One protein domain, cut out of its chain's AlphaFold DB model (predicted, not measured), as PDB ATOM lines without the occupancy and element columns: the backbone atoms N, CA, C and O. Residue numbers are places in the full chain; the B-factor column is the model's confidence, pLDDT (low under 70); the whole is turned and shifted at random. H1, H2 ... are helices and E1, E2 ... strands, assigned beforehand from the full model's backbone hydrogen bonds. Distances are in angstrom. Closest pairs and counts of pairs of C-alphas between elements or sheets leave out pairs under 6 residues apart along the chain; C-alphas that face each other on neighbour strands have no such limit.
ATOM      1  N   VAL A  11     170.411 176.892 166.635       91.56
ATOM      2  CA  VAL A  11     169.504 175.920 166.042       91.56
ATOM      3  C   VAL A  11     170.335 174.981 165.194       91.56
ATOM      4  O   VAL A  11     170.987 175.391 164.227       91.56
ATOM      5  N   LEU A  12     170.314 173.714 165.581       91.25
ATOM      6  CA  LEU A  12     170.811 172.619 164.774       91.25
ATOM      7  C   LEU A  12     169.675 172.138 163.876       91.25
ATOM      8  O   LEU A  12     168.620 171.730 164.359       91.25
ATOM      9  N   VAL A  13     169.899 172.216 162.570       90.88
ATOM     10  CA  VAL A  13     168.951 171.790 161.542       90.88
ATOM     11  C   VAL A  13     169.466 170.502 160.925       90.88
ATOM     12  O   VAL A  13     170.616 170.445 160.470       90.88
ATOM     13  N   LEU A  14     168.608 169.490 160.894       91.88
ATOM     14  CA  LEU A  14     168.866 168.213 160.243       91.88
ATOM     15  C   LEU A  14     168.296 168.190 158.817       91.88
ATOM     16  O   LEU A  14     167.509 169.055 158.423       91.88
ATOM     17  N   LYS A  15     168.730 167.220 158.011       90.94
ATOM     18  CA  LYS A  15     168.315 167.062 156.606       90.94
ATOM     19  C   LYS A  15     166.839 166.701 156.446       90.94
ATOM     20  O   LYS A  15     166.229 167.103 155.461       90.94
ATOM     21  N   ASP A  16     166.263 166.010 157.421       89.94
ATOM     22  CA  ASP A  16     164.831 165.698 157.511       89.94
ATOM     23  C   ASP A  16     163.971 166.910 157.933       89.94
ATOM     24  O   ASP A  16     162.760 166.794 158.085       89.94
ATOM     25  N   SER A  17     164.581 168.092 158.087       84.00
ATOM     26  CA  SER A  17     163.966 169.324 158.598       84.00
ATOM     27  C   SER A  17     163.665 169.339 160.101       84.00
ATOM     28  O   SER A  17     163.063 170.311 160.577       84.00
ATOM     29  N   SER A  18     164.129 168.344 160.862       87.50
ATOM     30  CA  SER A  18     164.100 168.365 162.328       87.50
ATOM     31  C   SER A  18     165.013 169.462 162.883       87.50
ATOM     32  O   SER A  18     166.043 169.813 162.293       87.50
ATOM     33  N   LYS A  19     164.609 170.057 164.014       88.88
ATOM     34  CA  LYS A  19     165.243 171.254 164.591       88.88
ATOM     35  C   LYS A  19     165.482 171.062 166.081       88.88
ATOM     36  O   LYS A  19     164.535 170.852 166.833       88.88
ATOM     37  N   PHE A  20     166.731 171.226 166.505       88.94
ATOM     38  CA  PHE A  20     167.114 171.206 167.914       88.94
ATOM     39  C   PHE A  20     167.585 172.595 168.329       88.94
ATOM     40  O   PHE A  20     168.512 173.153 167.742       88.94
ATOM     41  N   PHE A  21     166.933 173.155 169.343       89.38
ATOM     42  CA  PHE A  21     167.309 174.435 169.927       89.38
ATOM     43  C   PHE A  21     168.355 174.193 171.012       89.38
ATOM     44  O   PHE A  21     168.101 173.482 171.989       89.38
ATOM     45  N   LEU A  22     169.526 174.790 170.821       89.62
ATOM     46  CA  LEU A  22     170.728 174.551 171.610       89.62
ATOM     47  C   LEU A  22     171.179 175.820 172.322       89.62
ATOM     48  O   LEU A  22     171.097 176.924 171.774       89.62
ATOM     49  N   ASP A  23     171.666 175.662 173.545       90.25
ATOM     50  CA  ASP A  23     172.401 176.710 174.243       90.25
ATOM     51  C   ASP A  23     173.859 176.795 173.759       90.25
ATOM     52  O   ASP A  23     174.305 176.041 172.887       90.25
ATOM     53  N   ASP A  24     174.608 177.759 174.295       88.62
ATOM     54  CA  ASP A  24     176.017 177.970 173.951       88.62
ATOM     55  C   ASP A  24     176.891 176.724 174.233       88.62
ATOM     56  O   ASP A  24     177.816 176.432 173.466       88.62
ATOM     57  N   LYS A  25     176.597 175.966 175.301       88.38
ATOM     58  CA  LYS A  25     177.373 174.786 175.715       88.38
ATOM     59  C   LYS A  25     177.107 173.610 174.778       88.38
ATOM     60  O   LYS A  25     178.055 173.020 174.260       88.38
ATOM     61  N   GLU A  26     175.841 173.298 174.526       89.00
ATOM     62  CA  GLU A  26     175.422 172.240 173.601       89.00
ATOM     63  C   GLU A  26     175.910 172.528 172.176       89.00
ATOM     64  O   GLU A  26     176.470 171.651 171.519       89.00
ATOM     65  N   ALA A  27     175.798 173.775 171.710       89.62
ATOM     66  CA  ALA A  27     176.336 174.172 170.409       89.62
ATOM     67  C   ALA A  27     177.864 174.013 170.338       89.62
ATOM     68  O   ALA A  27     178.402 173.653 169.288       89.62
ATOM     69  N   GLY A  28     178.573 174.258 171.444       89.38
ATOM     70  CA  GLY A  28     180.004 173.984 171.570       89.38
ATOM     71  C   GLY A  28     180.337 172.501 171.406       89.38
ATOM     72  O   GLY A  28     181.249 172.165 170.648       89.38
ATOM     73  N   LEU A  29     179.563 171.615 172.041       88.38
ATOM     74  CA  LEU A  29     179.710 170.161 171.897       88.38
ATOM     75  C   LEU A  29     179.489 169.718 170.448       88.38
ATOM     76  O   LEU A  29     180.334 169.014 169.898       88.38
ATOM     77  N   VAL A  30     178.430 170.210 169.796       88.44
ATOM     78  CA  VAL A  30     178.159 169.931 168.374       88.44
ATOM     79  C   VAL A  30     179.328 170.366 167.494       88.44
ATOM     80  O   VAL A  30     179.809 169.599 166.663       88.44
ATOM     81  N   ARG A  31     179.831 171.593 167.678       89.88
ATOM     82  CA  ARG A  31     180.970 172.109 166.899       89.88
ATOM     83  C   ARG A  31     182.219 171.261 167.091       89.88
ATOM     84  O   ARG A  31     182.925 171.005 166.118       89.88
ATOM     85  N   ASN A  32     182.499 170.847 168.322       90.12
ATOM     86  CA  ASN A  32     183.656 170.012 168.624       90.12
ATOM     87  C   ASN A  32     183.516 168.622 168.005       90.12
ATOM     88  O   ASN A  32     184.457 168.164 167.366       90.12
ATOM     89  N   ALA A  33     182.339 168.003 168.096       87.00
ATOM     90  CA  ALA A  33     182.065 166.708 167.483       87.00
ATOM     91  C   ALA A  33     182.208 166.740 165.957       87.00
ATOM     92  O   ALA A  33     182.854 165.868 165.378       87.00
ATOM     93  N   ILE A  34     181.696 167.792 165.308       86.00
ATOM     94  CA  ILE A  34     181.862 167.996 163.862       86.00
ATOM     95  C   ILE A  34     183.345 168.147 163.498       86.00
ATOM     96  O   ILE A  34     183.790 167.557 162.515       86.00
ATOM     97  N   LYS A  35     184.121 168.908 164.284       87.62
ATOM     98  CA  LYS A  35     185.566 169.099 164.060       87.62
ATOM     99  C   LYS A  35     186.375 167.819 164.262       87.62
ATOM    100  O   LYS A  35     187.300 167.572 163.500       87.62
ATOM    101  N   GLN A  36     186.039 167.034 165.282       89.38
ATOM    102  CA  GLN A  36     186.668 165.740 165.566       89.38
ATOM    103  C   GLN A  36     186.231 164.651 164.582       89.38
ATOM    104  O   GLN A  36     186.867 163.608 164.494       89.38
ATOM    105  N   GLY A  37     185.160 164.905 163.830       86.25
ATOM    106  CA  GLY A  37     184.630 163.989 162.841       86.25
ATOM    107  C   GLY A  37     183.884 162.802 163.439       86.25
ATOM    108  O   GLY A  37     183.839 161.763 162.794       86.25
ATOM    109  N   LEU A  38     183.296 162.963 164.628       88.50
ATOM    110  CA  LEU A  38     182.486 161.924 165.263       88.50
ATOM    111  C   LEU A  38     181.282 161.570 164.384       88.50
ATOM    112  O   LEU A  38     180.614 162.463 163.859       88.50
ATOM    113  N   ASP A  39     180.995 160.274 164.250       87.56
ATOM    114  CA  ASP A  39     179.879 159.775 163.439       87.56
ATOM    115  C   ASP A  39     178.515 159.996 164.096       87.56
ATOM    116  O   ASP A  39     177.506 160.119 163.398       87.56
ATOM    117  N   TYR A  40     178.486 160.079 165.427       87.75
ATOM    118  CA  TYR A  40     177.274 160.258 166.214       87.75
ATOM    119  C   TYR A  40     177.484 161.297 167.308       87.75
ATOM    120  O   TYR A  40     178.568 161.414 167.884       87.75
ATOM    121  N   LEU A  41     176.423 162.041 167.597       87.88
ATOM    122  CA  LEU A  41     176.385 163.048 168.639       87.88
ATOM    123  C   LEU A  41     175.126 162.889 169.477       87.88
ATOM    124  O   LEU A  41     174.021 162.857 168.943       87.88
ATOM    125  N   GLU A  42     175.294 162.872 170.789       85.19
ATOM    126  CA  GLU A  42     174.178 162.941 171.721       85.19
ATOM    127  C   GLU A  42     173.791 164.406 171.971       85.19
ATOM    128  O   GLU A  42     174.624 165.241 172.337       85.19
ATOM    129  N   VAL A  43     172.524 164.734 171.722       82.25
ATOM    130  CA  VAL A  43     171.944 166.067 171.903       82.25
ATOM    131  C   VAL A  43     170.648 165.918 172.695       82.25
ATOM    132  O   VAL A  43     169.626 165.484 172.163       82.25
ATOM    133  N   GLY A  44     170.680 166.283 173.979       77.75
ATOM    134  CA  GLY A  44     169.571 166.003 174.891       77.75
ATOM    135  C   GLY A  44     169.389 164.494 175.062       77.75
ATOM    136  O   GLY A  44     170.322 163.821 175.471       77.75
ATOM    137  N   GLU A  45     168.209 163.976 174.721       81.81
ATOM    138  CA  GLU A  45     167.887 162.536 174.753       81.81
ATOM    139  C   GLU A  45     167.985 161.873 173.361       81.81
ATOM    140  O   GLU A  45     167.530 160.750 173.162       81.81
ATOM    141  N   SER A  46     168.514 162.579 172.357       82.69
ATOM    142  CA  SER A  46     168.581 162.102 170.970       82.69
ATOM    143  C   SER A  46     170.014 161.804 170.540       82.69
ATOM    144  O   SER A  46     170.917 162.603 170.779       82.69
ATOM    145  N   LEU A  47     170.205 160.691 169.830       88.31
ATOM    146  CA  LEU A  47     171.454 160.365 169.144       88.31
ATOM    147  C   LEU A  47     171.328 160.742 167.665       88.31
ATOM    148  O   LEU A  47     170.490 160.196 166.951       88.31
ATOM    149  N   ILE A  48     172.149 161.682 167.210       88.62
ATOM    150  CA  ILE A  48     172.084 162.246 165.860       88.62
ATOM    151  C   ILE A  48     173.317 161.815 165.075       88.62
ATOM    152  O   ILE A  48     174.445 161.993 165.540       88.62
ATOM    153  N   SER A  49     173.118 161.283 163.866       89.31
ATOM    154  CA  SER A  49     174.232 160.964 162.977       89.31
ATOM    155  C   SER A  49     174.813 162.223 162.340       89.31
ATOM    156  O   SER A  49     174.094 163.143 161.939       89.31
ATOM    157  N   ARG A  50     176.133 162.232 162.144       84.12
ATOM    158  CA  ARG A  50     176.829 163.298 161.424       84.12
ATOM    159  C   ARG A  50     176.282 163.524 160.022       84.12
ATOM    160  O   ARG A  50     176.258 164.657 159.536       84.12
ATOM    161  N   TRP A  51     175.843 162.450 159.381       87.56
ATOM    162  CA  TRP A  51     175.323 162.474 158.022       87.56
ATOM    163  C   TRP A  51     173.973 163.182 157.916       87.56
ATOM    164  O   TRP A  51     173.641 163.658 156.829       87.56
ATOM    165  N   ASP A  52     173.246 163.331 159.024       89.31
ATOM    166  CA  ASP A  52     171.955 164.016 159.074       89.31
ATOM    167  C   ASP A  52     172.085 165.516 159.328       89.31
ATOM    168  O   ASP A  52     171.122 166.257 159.131       89.31
ATOM    169  N   PHE A  53     173.268 166.008 159.710       88.25
ATOM    170  CA  PHE A  53     173.468 167.439 159.910       88.25
ATOM    171  C   PHE A  53     173.330 168.200 158.589       88.25
ATOM    172  O   PHE A  53     174.038 167.951 157.612       88.25
ATOM    173  N   SER A  54     172.427 169.180 158.578       90.00
ATOM    174  CA  SER A  54     172.334 170.159 157.496       90.00
ATOM    175  C   SER A  54     173.172 171.390 157.830       90.00
ATOM    176  O   SER A  54     174.072 171.758 157.078       90.00
ATOM    177  N   ARG A  55     172.894 172.030 158.973       89.25
ATOM    178  CA  ARG A  55     173.597 173.244 159.416       89.25
ATOM    179  C   ARG A  55     173.355 173.547 160.891       89.25
ATOM    180  O   ARG A  55     172.294 173.240 161.425       89.25
ATOM    181  N   LEU A  56     174.308 174.240 161.509       90.38
ATOM    182  CA  LEU A  56     174.175 174.851 162.833       90.38
ATOM    183  C   LEU A  56     174.230 176.373 162.672       90.38
ATOM    184  O   LEU A  56     175.233 176.910 162.202       90.38
ATOM    185  N   VAL A  57     173.162 177.071 163.047       92.00
ATOM    186  CA  VAL A  57     173.024 178.531 162.883       92.00
ATOM    187  C   VAL A  57     172.578 179.178 164.191       92.00
ATOM    188  O   VAL A  57     172.103 178.487 165.086       92.00
ATOM    189  N   SER A  58     172.737 180.496 164.337       90.94
ATOM    190  CA  SER A  58     172.131 181.201 165.474       90.94
ATOM    191  C   SER A  58     170.604 181.174 165.367       90.94
ATOM    192  O   SER A  58     170.054 181.160 164.262       90.94
ATOM    193  N   SER A  59     169.914 181.187 166.506       87.12
ATOM    194  CA  SER A  59     168.450 181.253 166.560       87.12
ATOM    195  C   SER A  59     167.916 182.512 165.890       87.12
ATOM    196  O   SER A  59     166.947 182.428 165.145       87.12
ATOM    197  N   VAL A  60     168.618 183.640 166.041       86.25
ATOM    198  CA  VAL A  60     168.303 184.891 165.338       86.25
ATOM    199  C   VAL A  60     168.321 184.674 163.826       86.25
ATOM    200  O   VAL A  60     167.287 184.815 163.187       86.25
ATOM    201  N   ASN A  61     169.446 184.234 163.252       86.94
ATOM    202  CA  ASN A  61     169.559 184.051 161.800       86.94
ATOM    203  C   ASN A  61     168.561 183.010 161.273       86.94
ATOM    204  O   ASN A  61     168.067 183.124 160.150       86.94
ATOM    205  N   TYR A  62     168.281 181.981 162.076       88.69
ATOM    206  CA  TYR A  62     167.279 180.976 161.762       88.69
ATOM    207  C   TYR A  62     165.877 181.591 161.668       88.69
ATOM    208  O   TYR A  62     165.198 181.406 160.658       88.69
ATOM    209  N   GLU A  63     165.461 182.361 162.677       87.44
ATOM    210  CA  GLU A  63     164.173 183.058 162.676       87.44
ATOM    211  C   GLU A  63     164.057 184.044 161.516       87.44
ATOM    212  O   GLU A  63     163.024 184.074 160.849       87.44
ATOM    213  N   GLU A  64     165.109 184.814 161.225       87.56
ATOM    214  CA  GLU A  64     165.100 185.735 160.086       87.56
ATOM    215  C   GLU A  64     164.885 184.994 158.760       87.56
ATOM    216  O   GLU A  64     164.114 185.441 157.909       87.56
ATOM    217  N   ALA A  65     165.553 183.852 158.574       86.62
ATOM    218  CA  ALA A  65     165.414 183.039 157.372       86.62
ATOM    219  C   ALA A  65     164.010 182.423 157.249       86.62
ATOM    220  O   ALA A  65     163.447 182.410 156.154       86.62
ATOM    221  N   GLU A  66     163.429 181.942 158.349       87.69
ATOM    222  CA  GLU A  66     162.070 181.388 158.354       87.69
ATOM    223  C   GLU A  66     161.019 182.466 158.093       87.69
ATOM    224  O   GLU A  66     160.126 182.257 157.276       87.69
ATOM    225  N   ARG A  67     161.153 183.646 158.708       87.56
ATOM    226  CA  ARG A  67     160.254 184.779 158.454       87.56
ATOM    227  C   ARG A  67     160.324 185.223 156.996       87.56
ATOM    228  O   ARG A  67     159.286 185.380 156.361       87.56
ATOM    229  N   LYS A  68     161.527 185.319 156.416       88.00
ATOM    230  CA  LYS A  68     161.699 185.586 154.975       88.00
ATOM    231  C   LYS A  68     161.031 184.517 154.103       88.00
ATOM    232  O   LYS A  68     160.339 184.869 153.151       88.00
ATOM    233  N   ARG A  69     161.172 183.226 154.436       86.81
ATOM    234  CA  ARG A  69     160.482 182.121 153.732       86.81
ATOM    235  C   ARG A  69     158.960 182.206 153.830       86.81
ATOM    236  O   ARG A  69     158.280 181.875 152.868       86.81
ATOM    237  N   GLN A  70     158.434 182.672 154.959       87.56
ATOM    238  CA  GLN A  70     157.002 182.915 155.168       87.56
ATOM    239  C   GLN A  70     156.495 184.180 154.459       87.56
ATOM    240  O   GLN A  70     155.338 184.556 154.633       87.56
ATOM    241  N   GLY A  71     157.342 184.854 153.676       87.38
ATOM    242  CA  GLY A  71     156.984 186.111 153.041       87.38
ATOM    243  C   GLY A  71     156.812 187.213 154.079       87.38
ATOM    244  O   GLY A  71     155.807 187.912 154.069       87.38
ATOM    245  N   GLN A  72     157.762 187.361 154.997       90.62
ATOM    246  CA  GLN A  72     157.885 188.545 155.840       90.62
ATOM    247  C   GLN A  72     159.173 189.297 155.511       90.62
ATOM    248  O   GLN A  72     160.189 188.702 155.147       90.62
ATOM    249  N   TRP A  73     159.145 190.612 155.678       87.38
ATOM    250  CA  TRP A  73     160.300 191.491 155.546       87.38
ATOM    251  C   TRP A  73     160.505 192.264 156.849       87.38
ATOM    252  O   TRP A  73     159.557 192.504 157.598       87.38
ATOM    253  N   GLN A  74     161.751 192.621 157.154       88.19
ATOM    254  CA  GLN A  74     162.067 193.421 158.331       88.19
ATOM    255  C   GLN A  74     162.311 194.862 157.908       88.19
ATOM    256  O   GLN A  74     163.173 195.129 157.071       88.19
ATOM    257  N   CYS A  75     161.590 195.793 158.521       84.94
ATOM    258  CA  CYS A  75     161.819 197.203 158.274       84.94
ATOM    259  C   CYS A  75     163.181 197.644 158.814       84.94
ATOM    260  O   CYS A  75     163.527 197.372 159.968       84.94
ATOM    261  N   PHE A  76     163.938 198.364 157.986       81.94
ATOM    262  CA  PHE A  76     165.267 198.844 158.340       81.94
ATOM    263  C   PHE A  76     165.250 199.801 159.541       81.94
ATOM    264  O   PHE A  76     166.113 199.669 160.412       81.94
ATOM    265  N   ASP A  77     164.262 200.697 159.626       83.31
ATOM    266  CA  ASP A  77     164.213 201.741 160.657       83.31
ATOM    267  C   ASP A  77     163.650 201.242 161.986       83.31
ATOM    268  O   ASP A  77     164.265 201.412 163.034       83.31
ATOM    269  N   CYS A  78     162.476 200.602 161.966       86.00
ATOM    270  CA  CYS A  78     161.801 200.193 163.201       86.00
ATOM    271  C   CYS A  78     162.153 198.767 163.651       86.00
ATOM    272  O   CYS A  78     161.695 198.339 164.711       86.00
ATOM    273  N   LYS A  79     162.920 198.018 162.843       84.44
ATOM    274  CA  LYS A  79     163.321 196.616 163.073       84.44
ATOM    275  C   LYS A  79     162.160 195.629 163.259       84.44
ATOM    276  O   LYS A  79     162.392 194.475 163.625       84.44
ATOM    277  N   ARG A  80     160.918 196.044 162.989       86.31
ATOM    278  CA  ARG A  80     159.730 195.184 163.054       86.31
ATOM    279  C   ARG A  80     159.604 194.350 161.789       86.31
ATOM    280  O   ARG A  80     160.035 194.758 160.713       86.31
ATOM    281  N   TRP A  81     159.002 193.182 161.952       87.06
ATOM    282  CA  TRP A  81     158.688 192.275 160.862       87.06
ATOM    283  C   TRP A  81     157.277 192.543 160.358       87.06
ATOM    284  O   TRP A  81     156.358 192.708 161.158       87.06
ATOM    285  N   HIS A  82     157.131 192.570 159.041       86.00
ATOM    286  CA  HIS A  82     155.892 192.864 158.340       86.00
ATOM    287  C   HIS A  82     155.628 191.789 157.279       86.00
ATOM    288  O   HIS A  82     156.581 191.275 156.687       86.00
ATOM    289  N   PRO A  83     154.364 191.447 156.995       87.94
ATOM    290  CA  PRO A  83     154.000 190.648 155.832       87.94
ATOM    291  C   PRO A  83     154.502 191.273 154.524       87.94
ATOM    292  O   PRO A  83     154.512 192.494 154.344       87.94
ATOM    293  N   PHE A  84     154.892 190.426 153.577       76.06
ATOM    294  CA  PHE A  84     155.255 190.829 152.224       76.06
ATOM    295  C   PHE A  84     154.042 191.522 151.596       76.06
ATOM    296  O   PHE A  84     152.960 190.938 151.557       76.06
TER     297      PHE A  84
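This is residues 11 to 84 of the 95 residues of an uncharacterized protein of viral metagenome (UniProt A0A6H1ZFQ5). What does the model look like? A small three-stranded sheet, E2 E1 E5, lies in the middle of an elongated model, with H1 over one face and the hairpin E3 E4 beyond it at one end. From the sheet's other face H2 leads away to the hairpin E6 E7 at the far end. What is it made of? The 74 printed residues hold two named helices and seven named strands, in the order E1 E2 H1 E3 E4 E5 H2 E6 E7, a mixed class; each of the three sheets is antiparallel. How large is it? It is loose, with a radius of gyration of the C-alphas of 15.0 A and spans of 43 by 23 by 21 A.

Where does the printed part begin? E1 is residues 11 to 14, with C-alpha 11 at (169.504, 175.920, 166.042), and E2 is residues 19 to 22. What follows? H1, residues 24 to 36, is 18.3 A long; E3 is residues 40 to 43 and E4 residues 46 to 49. E5, residues 53 to 58, is 14.9 A long, and H2, residues 59 to 69, is 15.1 A long, with C-alpha 69 at (160.482, 182.121, 153.732). Where are the last strands? E6 is residues 72 to 74 and E7 residues 81 to 83, with C-alpha 83 at (154.000, 190.648, 155.832).

How are the strands paired? Inner strand E1 is antiparallel to E2, with N 12 and O 20 at 2.9 A, and to E5, with N 11 and O 57 at 2.8 A. The hairpin E3 and E4 has N 43 and O 46 at 2.8 A, and the hairpin E6 and E7 has N 73 and O 82 at 2.8 A. Where is H1? It is on the sheet E2 E1 E5 at a height of 10.1 A, along the strands over E1 and E5, at 25 degrees to E1 on the local plane. Its closest C-alphas to E3 are Ala 33 and Leu 41, 6.9 A apart. Where is H2? It is on the opposite face, over E5, and stands up from the sheet at 53 degrees; H1 and H2 are apart. Its closest C-alphas to E6 are Arg 67 and Trp 73, 7.3 A apart, and in both helices every O i to N i+4 pair is within hydrogen-bond range.

What is the longest distance? The two C-alphas farthest apart are those of Asp 39 and Asp 77, 44.9 A. Are there cuts or long links? The printed part has no cut and no long link; the link E6 to E7 is short and the others are tight. How confident is the model? The mean pLDDT of the printed part is 87.5, and no printed residue is under 70.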